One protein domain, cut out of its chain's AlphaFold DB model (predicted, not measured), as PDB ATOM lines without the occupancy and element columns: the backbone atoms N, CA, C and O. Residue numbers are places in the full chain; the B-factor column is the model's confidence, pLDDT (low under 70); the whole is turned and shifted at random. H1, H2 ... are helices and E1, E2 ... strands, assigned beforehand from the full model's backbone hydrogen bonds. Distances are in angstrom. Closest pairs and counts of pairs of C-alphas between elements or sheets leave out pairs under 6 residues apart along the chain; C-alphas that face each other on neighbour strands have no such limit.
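AT A GLANCE: This is residues 98 to 185 of the 185 residues of the protein "Trigger_N domain-containing protein" of Citrus sinensis (UniProt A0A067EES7). An elongated, loosely built rod: the helices H1 and H3 cross at a steep angle in the middle, a two-stranded hairpin of E1 and E2 forms one end, and the short helix H2 with the long loop of residues 134 to 152 forms the other. H3 runs from H2 back toward the hairpin. The 88 printed residues hold two strands and then three helices, E1 E2 H1 H2 H3, with an antiparallel sheet E1 - E2; the class is mixed, helices and strands. The whole is loose, with a radius of gyration of the C-alphas of 17.2 A and spans of 56 by 23 by 22 A.

HOW THE PARTS SIT: E1, residues 98 to 104, and E2, residues 107 to 113, form an antiparallel hairpin at 163 degrees, with N 99 and O 111 2.8 A apart and N 109 and O 102 2.9 A apart, within hydrogen-bond range. H1, residues 116 to 133, is apart from E1. H2, residues 153 to 160, touches residues 127 to 131 of H1 alone, at a steep tilt of 53 degrees, the same way; the closest C-alphas, of Ala 131 and Leu 156, are 6.9 A apart. Residues 165 to 173 of H3, residues 162 to 184, touch residues 122 to 130 of H1 at a steep tilt of 66 degrees, opposite ways; the closest C-alphas, of Phe 123 and Val 169, are 5.9 A apart. The closest C-alphas of E2 and H3, of Val 112 and Thr 177, are 7.8 A apart. Every O i to N i+4 pair is within hydrogen-bond range in H1 and H2, and 18 of 19 in H3.

IN THESE COORDINATES: E1 begins at C-alpha 98, (-5.409, -14.618, -22.236), and spans 17.3 A; E2 spans 19.6 A. H1 spans 25.7 A from C-alpha 116 at (3.420, -2.951, -26.709), H2 10.5 A, and H3 33.4 A to C-alpha 184 at (-3.222, -23.409, -15.131).

THE WHOLE: The two C-alphas farthest apart, of Glu 105 and Gly 139, are 56.5 A apart. The printed part has no cut. The link from H1 to H2 is long, with 19 residues; the other links are tight. Mean pLDDT of the printed part is 85.5, and residues 145 to 149 and residue 185 are under 70.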
ATOM      1  N   ILE A  98      -4.940 -13.488 -21.431       75.00
ATOM      2  CA  ILE A  98      -5.409 -14.618 -22.236       75.00
ATOM      3  C   ILE A  98      -6.933 -14.670 -22.119       75.00
ATOM      4  O   ILE A  98      -7.465 -14.781 -21.014       75.00
ATOM      5  N   VAL A  99      -7.631 -14.570 -23.247       74.69
ATOM      6  CA  VAL A  99      -9.091 -14.649 -23.343       74.69
ATOM      7  C   VAL A  99      -9.443 -15.877 -24.175       74.69
ATOM      8  O   VAL A  99      -9.063 -15.971 -25.340       74.69
ATOM      9  N   VAL A 100     -10.158 -16.833 -23.583       76.50
ATOM     10  CA  VAL A 100     -10.726 -17.964 -24.329       76.50
ATOM     11  C   VAL A 100     -11.996 -17.471 -25.007       76.50
ATOM     12  O   VAL A 100     -12.894 -16.956 -24.346       76.50
ATOM     13  N   GLU A 101     -12.037 -17.574 -26.326       76.00
ATOM     14  CA  GLU A 101     -13.117 -17.004 -27.131       76.00
ATOM     15  C   GLU A 101     -14.250 -17.979 -27.376       76.00
ATOM     16  O   GLU A 101     -15.421 -17.610 -27.351       76.00
ATOM     17  N   SER A 102     -13.882 -19.224 -27.641       75.12
ATOM     18  CA  SER A 102     -14.808 -20.314 -27.853       75.12
ATOM     19  C   SER A 102     -14.139 -21.620 -27.462       75.12
ATOM     20  O   SER A 102     -12.929 -21.817 -27.628       75.12
ATOM     21  N   GLN A 103     -14.957 -22.502 -26.909       74.12
ATOM     22  CA  GLN A 103     -14.603 -23.872 -26.609       74.12
ATOM     23  C   GLN A 103     -15.699 -24.734 -27.227       74.12
ATOM     24  O   GLN A 103     -16.782 -24.866 -26.663       74.12
ATOM     25  N   ASP A 104     -15.413 -25.252 -28.417       77.69
ATOM     26  CA  ASP A 104     -16.216 -26.286 -29.060       77.69
ATOM     27  C   ASP A 104     -15.728 -27.660 -28.573       77.69
ATOM     28  O   ASP A 104     -14.631 -27.774 -28.021       77.69
ATOM     29  N   GLU A 105     -16.514 -28.716 -28.804       76.69
ATOM     30  CA  GLU A 105     -16.240 -30.073 -28.293       76.69
ATOM     31  C   GLU A 105     -14.822 -30.592 -28.638       76.69
ATOM     32  O   GLU A 105     -14.218 -31.280 -27.818       76.69
ATOM     33  N   ASP A 106     -14.246 -30.165 -29.775       84.31
ATOM     34  CA  ASP A 106     -12.913 -30.587 -30.249       84.31
ATOM     35  C   ASP A 106     -11.893 -29.443 -30.435       84.31
ATOM     36  O   ASP A 106     -10.747 -29.683 -30.831       84.31
ATOM     37  N   LYS A 107     -12.286 -28.176 -30.242       86.00
ATOM     38  CA  LYS A 107     -11.456 -27.012 -30.609       86.00
ATOM     39  C   LYS A 107     -11.553 -25.907 -29.572       86.00
ATOM     40  O   LYS A 107     -12.637 -25.506 -29.169       86.00
ATOM     41  N   ILE A 108     -10.398 -25.363 -29.206       85.06
ATOM     42  CA  ILE A 108     -10.293 -24.227 -28.291       85.06
ATOM     43  C   ILE A 108      -9.684 -23.062 -29.065       85.06
ATOM     44  O   ILE A 108      -8.578 -23.180 -29.600       85.06
ATOM     45  N   GLN A 109     -10.393 -21.938 -29.119       84.75
ATOM     46  CA  GLN A 109      -9.885 -20.693 -29.683       84.75
ATOM     47  C   GLN A 109      -9.425 -19.771 -28.556       84.75
ATOM     48  O   GLN A 109     -10.207 -19.366 -27.694       84.75
ATOM     49  N   VAL A 110      -8.139 -19.423 -28.573       86.44
ATOM     50  CA  VAL A 110      -7.507 -18.581 -27.555       86.44
ATOM     51  C   VAL A 110      -7.041 -17.282 -28.199       86.44
ATOM     52  O   VAL A 110      -6.267 -17.305 -29.155       86.44
ATOM     53  N   ARG A 111      -7.481 -16.145 -27.657       87.69
ATOM     54  CA  ARG A 111      -6.905 -14.828 -27.941       87.69
ATOM     55  C   ARG A 111      -5.924 -14.439 -26.850       87.69
ATOM     56  O   ARG A 111      -6.144 -14.686 -25.665       87.69
ATOM     57  N   VAL A 112      -4.831 -13.815 -27.269       87.69
ATOM     58  CA  VAL A 112      -3.801 -13.295 -26.373       87.69
ATOM     59  C   VAL A 112      -3.664 -11.807 -26.643       87.69
ATOM     60  O   VAL A 112      -3.170 -11.411 -27.698       87.69
ATOM     61  N   ASP A 113      -4.075 -10.998 -25.674       88.50
ATOM     62  CA  ASP A 113      -3.910  -9.554 -25.720       88.50
ATOM     63  C   ASP A 113      -2.605  -9.177 -25.010       88.50
ATOM     64  O   ASP A 113      -2.384  -9.523 -23.842       88.50
ATOM     65  N   LEU A 114      -1.733  -8.462 -25.725       88.88
ATOM     66  CA  LEU A 114      -0.421  -8.034 -25.246       88.88
ATOM     67  C   LEU A 114      -0.254  -6.523 -25.353       88.88
ATOM     68  O   LEU A 114      -0.613  -5.909 -26.357       88.88
ATOM     69  N   THR A 115       0.375  -5.939 -24.337       91.38
ATOM     70  CA  THR A 115       0.796  -4.533 -24.359       91.38
ATOM     71  C   THR A 115       2.076  -4.373 -25.187       91.38
ATOM     72  O   THR A 115       2.947  -5.245 -25.155       91.38
ATOM     73  N   GLY A 116       2.236  -3.241 -25.885       90.44
ATOM     74  CA  GLY A 116       3.420  -2.951 -26.709       90.44
ATOM     75  C   GLY A 116       4.751  -3.090 -25.958       90.44
ATOM     76  O   GLY A 116       5.693  -3.677 -26.485       90.44
ATOM     77  N   ASP A 117       4.803  -2.661 -24.693       90.00
ATOM     78  CA  ASP A 117       5.995  -2.789 -23.842       90.00
ATOM     79  C   ASP A 117       6.386  -4.251 -23.586       90.00
ATOM     80  O   ASP A 117       7.572  -4.593 -23.558       90.00
ATOM     81  N   ALA A 118       5.396  -5.133 -23.421       88.56
ATOM     82  CA  ALA A 118       5.638  -6.559 -23.247       88.56
ATOM     83  C   ALA A 118       6.206  -7.160 -24.539       88.56
ATOM     84  O   ALA A 118       7.227  -7.847 -24.498       88.56
ATOM     85  N   THR A 119       5.615  -6.825 -25.690       92.12
ATOM     86  CA  THR A 119       6.090  -7.263 -27.010       92.12
ATOM     87  C   THR A 119       7.518  -6.790 -27.282       92.12
ATOM     88  O   THR A 119       8.348  -7.585 -27.725       92.12
ATOM     89  N   GLN A 120       7.852  -5.541 -26.942       92.56
ATOM     90  CA  GLN A 120       9.201  -4.996 -27.112       92.56
ATOM     91  C   GLN A 120      10.244  -5.764 -26.288       92.56
ATOM     92  O   GLN A 120      11.352  -6.010 -26.760       92.56
ATOM     93  N   ARG A 121       9.899  -6.203 -25.069       91.88
ATOM     94  CA  ARG A 121      10.800  -7.022 -24.237       91.88
ATOM     95  C   ARG A 121      11.068  -8.388 -24.856       91.88
ATOM     96  O   ARG A 121      12.205  -8.857 -24.810       91.88
ATOM     97  N   VAL A 122      10.042  -9.033 -25.419       92.88
ATOM     98  CA  VAL A 122      10.220 -10.303 -26.141       92.88
ATOM     99  C   VAL A 122      11.088 -10.080 -27.374       92.88
ATOM    100  O   VAL A 122      12.050 -10.815 -27.591       92.88
ATOM    101  N   PHE A 123      10.803  -9.022 -28.132       93.81
ATOM    102  CA  PHE A 123      11.571  -8.637 -29.306       93.81
ATOM    103  C   PHE A 123      13.055  -8.428 -28.986       93.81
ATOM    104  O   PHE A 123      13.905  -9.045 -29.621       93.81
ATOM    105  N   ASP A 124      13.384  -7.635 -27.963       92.19
ATOM    106  CA  ASP A 124      14.771  -7.348 -27.581       92.19
ATOM    107  C   ASP A 124      15.536  -8.627 -27.191       92.19
ATOM    108  O   ASP A 124      16.711  -8.795 -27.541       92.19
ATOM    109  N   LYS A 125      14.870  -9.568 -26.505       90.75
ATOM    110  CA  LYS A 125      15.444 -10.875 -26.150       90.75
ATOM    111  C   LYS A 125      15.682 -11.746 -27.380       90.75
ATOM    112  O   LYS A 125      16.785 -12.265 -27.551       90.75
ATOM    113  N   VAL A 126      14.678 -11.879 -28.247       92.94
ATOM    114  CA  VAL A 126      14.778 -12.658 -29.488       92.94
ATOM    115  C   VAL A 126      15.869 -12.084 -30.387       92.94
ATOM    116  O   VAL A 126      16.731 -12.829 -30.849       92.94
ATOM    117  N   LEU A 127      15.908 -10.763 -30.563       91.56
ATOM    118  CA  LEU A 127      16.931 -10.082 -31.351       91.56
ATOM    119  C   LEU A 127      18.334 -10.347 -30.791       91.56
ATOM    120  O   LEU A 127      19.251 -10.673 -31.544       91.56
ATOM    121  N   THR A 128      18.500 -10.283 -29.467       89.31
ATOM    122  CA  THR A 128      19.778 -10.581 -28.803       89.31
ATOM    123  C   THR A 128      20.193 -12.043 -28.989       89.31
ATOM    124  O   THR A 128      21.365 -12.322 -29.249       89.31
ATOM    125  N   ASN A 129      19.254 -12.984 -28.882       89.56
ATOM    126  CA  ASN A 129      19.521 -14.411 -29.057       89.56
ATOM    127  C   ASN A 129      19.906 -14.736 -30.505       89.56
ATOM    128  O   ASN A 129      20.911 -15.405 -30.741       89.56
ATOM    129  N   LEU A 130      19.182 -14.183 -31.478       89.50
ATOM    130  CA  LEU A 130      19.514 -14.323 -32.895       89.50
ATOM    131  C   LEU A 130      20.879 -13.704 -33.217       89.50
ATOM    132  O   LEU A 130      21.686 -14.324 -33.905       89.50
ATOM    133  N   ALA A 131      21.187 -12.532 -32.656       87.81
ATOM    134  CA  ALA A 131      22.485 -11.885 -32.824       87.81
ATOM    135  C   ALA A 131      23.648 -12.683 -32.206       87.81
ATOM    136  O   ALA A 131      24.785 -12.572 -32.668       87.81
ATOM    137  N   ARG A 132      23.399 -13.485 -31.159       85.50
ATOM    138  CA  ARG A 132      24.417 -14.367 -30.562       85.50
ATOM    139  C   ARG A 132      24.711 -15.586 -31.427       85.50
ATOM    140  O   ARG A 132      25.885 -15.956 -31.527       85.50
ATOM    141  N   SER A 133      23.667 -16.177 -32.004       85.50
ATOM    142  CA  SER A 133      23.745 -17.361 -32.867       85.50
ATOM    143  C   SER A 133      24.196 -17.036 -34.291       85.50
ATOM    144  O   SER A 133      24.630 -17.925 -35.017       85.50
ATOM    145  N   ALA A 134      24.105 -15.771 -34.703       83.50
ATOM    146  CA  ALA A 134      24.579 -15.321 -36.001       83.50
ATOM    147  C   ALA A 134      26.118 -15.370 -36.112       83.50
ATOM    148  O   ALA A 134      26.835 -15.206 -35.113       83.50
ATOM    149  N   PRO A 135      26.650 -15.559 -37.336       83.50
ATOM    150  CA  PRO A 135      28.078 -15.412 -37.590       83.50
ATOM    151  C   PRO A 135      28.561 -13.990 -37.240       83.50
ATOM    152  O   PRO A 135      27.755 -13.059 -37.160       83.50
ATOM    153  N   PRO A 136      29.876 -13.790 -37.023       83.44
ATOM    154  CA  PRO A 136      30.428 -12.477 -36.710       83.44
ATOM    155  C   PRO A 136      30.021 -11.427 -37.745       83.44
ATOM    156  O   PRO A 136      30.268 -11.584 -38.940       83.44
ATOM    157  N   ILE A 137      29.416 -10.346 -37.263       83.94
ATOM    158  CA  ILE A 137      28.907  -9.278 -38.115       83.94
ATOM    159  C   ILE A 137      30.093  -8.476 -38.681       83.94
ATOM    160  O   ILE A 137      30.954  -8.039 -37.906       83.94
ATOM    161  N   PRO A 138      30.167  -8.261 -40.010       82.12
ATOM    162  CA  PRO A 138      31.243  -7.493 -40.632       82.12
ATOM    163  C   PRO A 138      31.392  -6.106 -40.001       82.12
ATOM    164  O   PRO A 138      30.401  -5.429 -39.749       82.12
ATOM    165  N   GLY A 139      32.623  -5.677 -39.714       86.25
ATOM    166  CA  GLY A 139      32.892  -4.388 -39.058       86.25
ATOM    167  C   GLY A 139      32.583  -4.346 -37.554       86.25
ATOM    168  O   GLY A 139      33.108  -3.489 -36.850       86.25
ATOM    169  N   PHE A 140      31.833  -5.318 -37.028       83.00
ATOM    170  CA  PHE A 140      31.460  -5.419 -35.619       83.00
ATOM    171  C   PHE A 140      32.082  -6.665 -34.987       83.00
ATOM    172  O   PHE A 140      31.416  -7.645 -34.640       83.00
ATOM    173  N   ARG A 141      33.411  -6.630 -34.837       80.38
ATOM    174  CA  ARG A 141      34.157  -7.701 -34.169       80.38
ATOM    175  C   ARG A 141      33.630  -7.885 -32.741       80.38
ATOM    176  O   ARG A 141      33.576  -6.930 -31.969       80.38
ATOM    177  N   ARG A 142      33.287  -9.127 -32.384       78.25
ATOM    178  CA  ARG A 142      32.873  -9.498 -31.021       78.25
ATOM    179  C   ARG A 142      34.013  -9.197 -30.047       78.25
ATOM    180  O   ARG A 142      35.180  -9.463 -30.351       78.25
ATOM    181  N   GLU A 143      33.683  -8.666 -28.877       75.12
ATOM    182  CA  GLU A 143      34.666  -8.541 -27.801       75.12
ATOM    183  C   GLU A 143      35.123  -9.945 -27.368       75.12
ATOM    184  O   GLU A 143      34.410 -10.935 -27.579       75.12
ATOM    185  N   LYS A 144      36.334 -10.060 -26.803       71.31
ATOM    186  CA  LYS A 144      36.831 -11.336 -26.263       71.31
ATOM    187  C   LYS A 144      35.801 -11.839 -25.236       71.31
ATOM    188  O   LYS A 144      35.646 -11.220 -24.192       71.31
ATOM    189  N   GLY A 145      35.048 -12.891 -25.569       69.62
ATOM    190  CA  GLY A 145      33.887 -13.349 -24.783       69.62
ATOM    191  C   GLY A 145      32.544 -13.377 -25.528       69.62
ATOM    192  O   GLY A 145      31.519 -13.656 -24.915       69.62
ATOM    193  N   GLY A 146      32.510 -13.100 -26.837       66.88
ATOM    194  CA  GLY A 146      31.367 -13.438 -27.700       66.88
ATOM    195  C   GLY A 146      30.147 -12.518 -27.584       66.88
ATOM    196  O   GLY A 146      29.130 -12.762 -28.239       66.88
ATOM    197  N   LYS A 147      30.234 -11.434 -26.808       68.75
ATOM    198  CA  LYS A 147      29.169 -10.432 -26.724       68.75
ATOM    199  C   LYS A 147      29.278  -9.438 -27.887       68.75
ATOM    200  O   LYS A 147      30.347  -8.891 -28.158       68.75
ATOM    201  N   THR A 148      28.162  -9.219 -28.575       66.62
ATOM    202  CA  THR A 148      28.019  -8.296 -29.712       66.62
ATOM    203  C   THR A 148      27.497  -6.939 -29.205       66.62
ATOM    204  O   THR A 148      26.446  -6.467 -29.608       66.62
ATOM    205  N   THR A 149      28.180  -6.331 -28.230       62.22
ATOM    206  CA  THR A 149      27.672  -5.184 -27.439       62.22
ATOM    207  C   THR A 149      27.584  -3.858 -28.194       62.22
ATOM    208  O   THR A 149      26.972  -2.922 -27.691       62.22
ATOM    209  N   LYS A 150      28.187  -3.749 -29.380       76.38
ATOM    210  CA  LYS A 150      28.377  -2.469 -30.087       76.38
ATOM    211  C   LYS A 150      27.582  -2.336 -31.389       76.38
ATOM    212  O   LYS A 150      27.837  -1.407 -32.147       76.38
ATOM    213  N   VAL A 151      26.660  -3.258 -31.676       83.50
ATOM    214  CA  VAL A 151      25.889  -3.238 -32.932       83.50
ATOM    215  C   VAL A 151      24.572  -2.485 -32.733       83.50
ATOM    216  O   VAL A 151      23.831  -2.827 -31.810       83.50
ATOM    217  N   PRO A 152      24.250  -1.495 -33.582       89.69
ATOM    218  CA  PRO A 152      22.937  -0.853 -33.579       89.69
ATOM    219  C   PRO A 152      21.803  -1.858 -33.825       89.69
ATOM    220  O   PRO A 152      21.950  -2.781 -34.629       89.69
ATOM    221  N   ARG A 153      20.652  -1.661 -33.166       89.19
ATOM    222  CA  ARG A 153      19.483  -2.556 -33.285       89.19
ATOM    223  C   ARG A 153      18.969  -2.632 -34.722       89.19
ATOM    224  O   ARG A 153      18.779  -3.730 -35.232       89.19
ATOM    225  N   ASP A 154      18.849  -1.490 -35.386       90.94
ATOM    226  CA  ASP A 154      18.351  -1.401 -36.766       90.94
ATOM    227  C   ASP A 154      19.231  -2.200 -37.734       90.94
ATOM    228  O   ASP A 154      18.747  -2.905 -38.616       90.94
ATOM    229  N   PHE A 155      20.545  -2.179 -37.502       90.25
ATOM    230  CA  PHE A 155      21.500  -2.939 -38.299       90.25
ATOM    231  C   PHE A 155      21.389  -4.451 -38.060       90.25
ATOM    232  O   PHE A 155      21.504  -5.240 -38.998       90.25
ATOM    233  N   LEU A 156      21.127  -4.874 -36.815       89.19
ATOM    234  CA  LEU A 156      20.852  -6.282 -36.507       89.19
ATOM    235  C   LEU A 156      19.596  -6.767 -37.224       89.19
ATOM    236  O   LEU A 156      19.609  -7.853 -37.794       89.19
ATOM    237  N   ILE A 157      18.538  -5.961 -37.222       92.44
ATOM    238  CA  ILE A 157      17.284  -6.283 -37.903       92.44
ATOM    239  C   ILE A 157      17.525  -6.438 -39.410       92.44
ATOM    240  O   ILE A 157      17.092  -7.426 -39.997       92.44
ATOM    241  N   GLN A 158      18.296  -5.531 -40.014       90.88
ATOM    242  CA  GLN A 158      18.614  -5.579 -41.441       90.88
ATOM    243  C   GLN A 158      19.417  -6.831 -41.836       90.88
ATOM    244  O   GLN A 158      19.148  -7.433 -42.872       90.88
ATOM    245  N   ILE A 159      20.398  -7.238 -41.023       90.56
ATOM    246  CA  ILE A 159      21.240  -8.412 -41.316       90.56
ATOM    247  C   ILE A 159      20.513  -9.725 -41.029       90.56
ATOM    248  O   ILE A 159      20.673 -10.695 -41.769       90.56
ATOM    249  N   LEU A 160      19.758  -9.786 -39.933       89.31
ATOM    250  CA  LEU A 160      19.039 -10.995 -39.529       89.31
ATOM    251  C   LEU A 160      17.758 -11.204 -40.348       89.31
ATOM    252  O   LEU A 160      17.311 -12.345 -40.484       89.31
ATOM    253  N   GLY A 161      17.201 -10.118 -40.889       93.19
ATOM    254  CA  GLY A 161      15.955 -10.068 -41.640       93.19
ATOM    255  C   GLY A 161      14.743  -9.824 -40.738       93.19
ATOM    256  O   GLY A 161      14.492 -10.578 -39.796       93.19
ATOM    257  N   GLU A 162      13.948  -8.804 -41.069       93.56
ATOM    258  CA  GLU A 162      12.724  -8.427 -40.341       93.56
ATOM    259  C   GLU A 162      11.718  -9.578 -40.233       93.56
ATOM    260  O   GLU A 162      11.187  -9.853 -39.154       93.56
ATOM    261  N   GLU A 163      11.498 -10.296 -41.336       94.25
ATOM    262  CA  GLU A 163      10.571 -11.429 -41.398       94.25
ATOM    263  C   GLU A 163      10.993 -12.547 -40.437       94.25
ATOM    264  O   GLU A 163      10.182 -13.075 -39.672       94.25
ATOM    265  N   ARG A 164      12.293 -12.865 -40.425       93.62
ATOM    266  CA  ARG A 164      12.851 -13.895 -39.551       93.62
ATOM    267  C   ARG A 164      12.657 -13.511 -38.091       93.62
ATOM    268  O   ARG A 164      12.166 -14.328 -37.317       93.62
ATOM    269  N   VAL A 165      13.011 -12.282 -37.717       93.94
ATOM    270  CA  VAL A 165      12.866 -11.798 -36.336       93.94
ATOM    271  C   VAL A 165      11.397 -11.835 -35.904       93.94
ATOM    272  O   VAL A 165      11.091 -12.386 -34.849       93.94
ATOM    273  N   THR A 166      10.484 -11.341 -36.742       94.69
ATOM    274  CA  THR A 166       9.041 -11.312 -36.452       94.69
ATOM    275  C   THR A 166       8.482 -12.715 -36.230       94.69
ATOM    276  O   THR A 166       7.781 -12.956 -35.247       94.69
ATOM    277  N   LYS A 167       8.852 -13.671 -37.091       95.19
ATOM    278  CA  LYS A 167       8.450 -15.075 -36.961       95.19
ATOM    279  C   LYS A 167       8.851 -15.660 -35.606       95.19
ATOM    280  O   LYS A 167       8.021 -16.281 -34.946       95.19
ATOM    281  N   PHE A 168      10.095 -15.439 -35.178       94.69
ATOM    282  CA  PHE A 168      10.569 -15.939 -33.886       94.69
ATOM    283  C   PHE A 168       9.864 -15.268 -32.707       94.69
ATOM    284  O   PHE A 168       9.536 -15.953 -31.745       94.69
ATOM    285  N   VAL A 169       9.579 -13.964 -32.778       94.25
ATOM    286  CA  VAL A 169       8.850 -13.255 -31.712       94.25
ATOM    287  C   VAL A 169       7.439 -13.809 -31.541       94.25
ATOM    288  O   VAL A 169       7.052 -14.148 -30.424       94.25
ATOM    289  N   VAL A 170       6.685 -13.956 -32.633       93.75
ATOM    290  CA  VAL A 170       5.327 -14.517 -32.584       93.75
ATOM    291  C   VAL A 170       5.359 -15.954 -32.067       93.75
ATOM    292  O   VAL A 170       4.577 -16.311 -31.188       93.75
ATOM    293  N   GLN A 171       6.289 -16.771 -32.564       93.50
ATOM    294  CA  GLN A 171       6.434 -18.158 -32.129       93.50
ATOM    295  C   GLN A 171       6.752 -18.265 -30.630       93.50
ATOM    296  O   GLN A 171       6.176 -19.105 -29.943       93.50
ATOM    297  N   GLU A 172       7.637 -17.410 -30.119       91.69
ATOM    298  CA  GLU A 172       8.031 -17.391 -28.711       91.69
ATOM    299  C   GLU A 172       6.874 -16.969 -27.796       91.69
ATOM    300  O   GLU A 172       6.648 -17.585 -26.753       91.69
ATOM    301  N   ILE A 173       6.087 -15.972 -28.217       91.88
ATOM    302  CA  ILE A 173       4.869 -15.539 -27.521       91.88
ATOM    303  C   ILE A 173       3.855 -16.683 -27.452       91.88
ATOM    304  O   ILE A 173       3.377 -17.027 -26.369       91.88
ATOM    305  N   VAL A 174       3.526 -17.293 -28.593       91.00
ATOM    306  CA  VAL A 174       2.530 -18.374 -28.658       91.00
ATOM    307  C   VAL A 174       2.981 -19.567 -27.822       91.00
ATOM    308  O   VAL A 174       2.205 -20.099 -27.032       91.00
ATOM    309  N   ARG A 175       4.253 -19.962 -27.931       90.81
ATOM    310  CA  ARG A 175       4.801 -21.067 -27.142       90.81
ATOM    311  C   ARG A 175       4.719 -20.783 -25.644       90.81
ATOM    312  O   ARG A 175       4.234 -21.635 -24.907       90.81
ATOM    313  N   SER A 176       5.144 -19.596 -25.211       87.56
ATOM    314  CA  SER A 176       5.147 -19.217 -23.792       87.56
ATOM    315  C   SER A 176       3.726 -19.161 -23.225       87.56
ATOM    316  O   SER A 176       3.437 -19.764 -22.192       87.56
ATOM    317  N   THR A 177       2.804 -18.522 -23.946       88.44
ATOM    318  CA  THR A 177       1.396 -18.405 -23.531       88.44
ATOM    319  C   THR A 177       0.692 -19.756 -23.469       88.44
ATOM    320  O   THR A 177      -0.040 -20.014 -22.516       88.44
ATOM    321  N   LEU A 178       0.955 -20.656 -24.423       88.06
ATOM    322  CA  LEU A 178       0.390 -22.002 -24.408       88.06
ATOM    323  C   LEU A 178       0.932 -22.822 -23.234       88.06
ATOM    324  O   LEU A 178       0.157 -23.496 -22.562       88.06
ATOM    325  N   THR A 179       2.236 -22.732 -22.943       88.06
ATOM    326  CA  THR A 179       2.816 -23.407 -21.770       88.06
ATOM    327  C   THR A 179       2.289 -22.863 -20.447       88.06
ATOM    328  O   THR A 179       2.201 -23.607 -19.475       88.06
ATOM    329  N   ASP A 180       1.938 -21.579 -20.388       85.62
ATOM    330  CA  ASP A 180       1.349 -20.975 -19.195       85.62
ATOM    331  C   ASP A 180      -0.131 -21.341 -19.046       85.62
ATOM    332  O   ASP A 180      -0.607 -21.520 -17.927       85.62
ATOM    333  N   TYR A 181      -0.855 -21.493 -20.158       84.06
ATOM    334  CA  TYR A 181      -2.239 -21.961 -20.157       84.06
ATOM    335  C   TYR A 181      -2.340 -23.416 -19.691       84.06
ATOM    336  O   TYR A 181      -3.125 -23.711 -18.796       84.06
ATOM    337  N   THR A 182      -1.505 -24.319 -20.217       85.19
ATOM    338  CA  THR A 182      -1.549 -25.745 -19.847       85.19
ATOM    339  C   THR A 182      -1.177 -26.015 -18.394       85.19
ATOM    340  O   THR A 182      -1.632 -27.007 -17.842       85.19
ATOM    341  N   LYS A 183      -0.377 -25.152 -17.757       83.94
ATOM    342  CA  LYS A 183      -0.053 -25.253 -16.322       83.94
ATOM    343  C   LYS A 183      -1.177 -24.783 -15.399       83.94
ATOM    344  O   LYS A 183      -1.130 -25.072 -14.207       83.94
ATOM    345  N   LYS A 184      -2.102 -23.964 -15.907       73.75
ATOM    346  CA  LYS A 184      -3.222 -23.409 -15.131       73.75
ATOM    347  C   LYS A 184      -4.464 -24.304 -15.155       73.75
ATOM    348  O   LYS A 184      -5.332 -24.098 -14.311       73.75
ATOM    349  N   VAL A 185      -4.554 -25.219 -16.124       58.78
ATOM    350  CA  VAL A 185      -5.581 -26.271 -16.219       58.78
ATOM    351  C   VAL A 185      -5.202 -27.429 -15.305       58.78
ATOM    352  O   VAL A 185      -6.110 -27.930 -14.611       58.78
TER     353      VAL A 185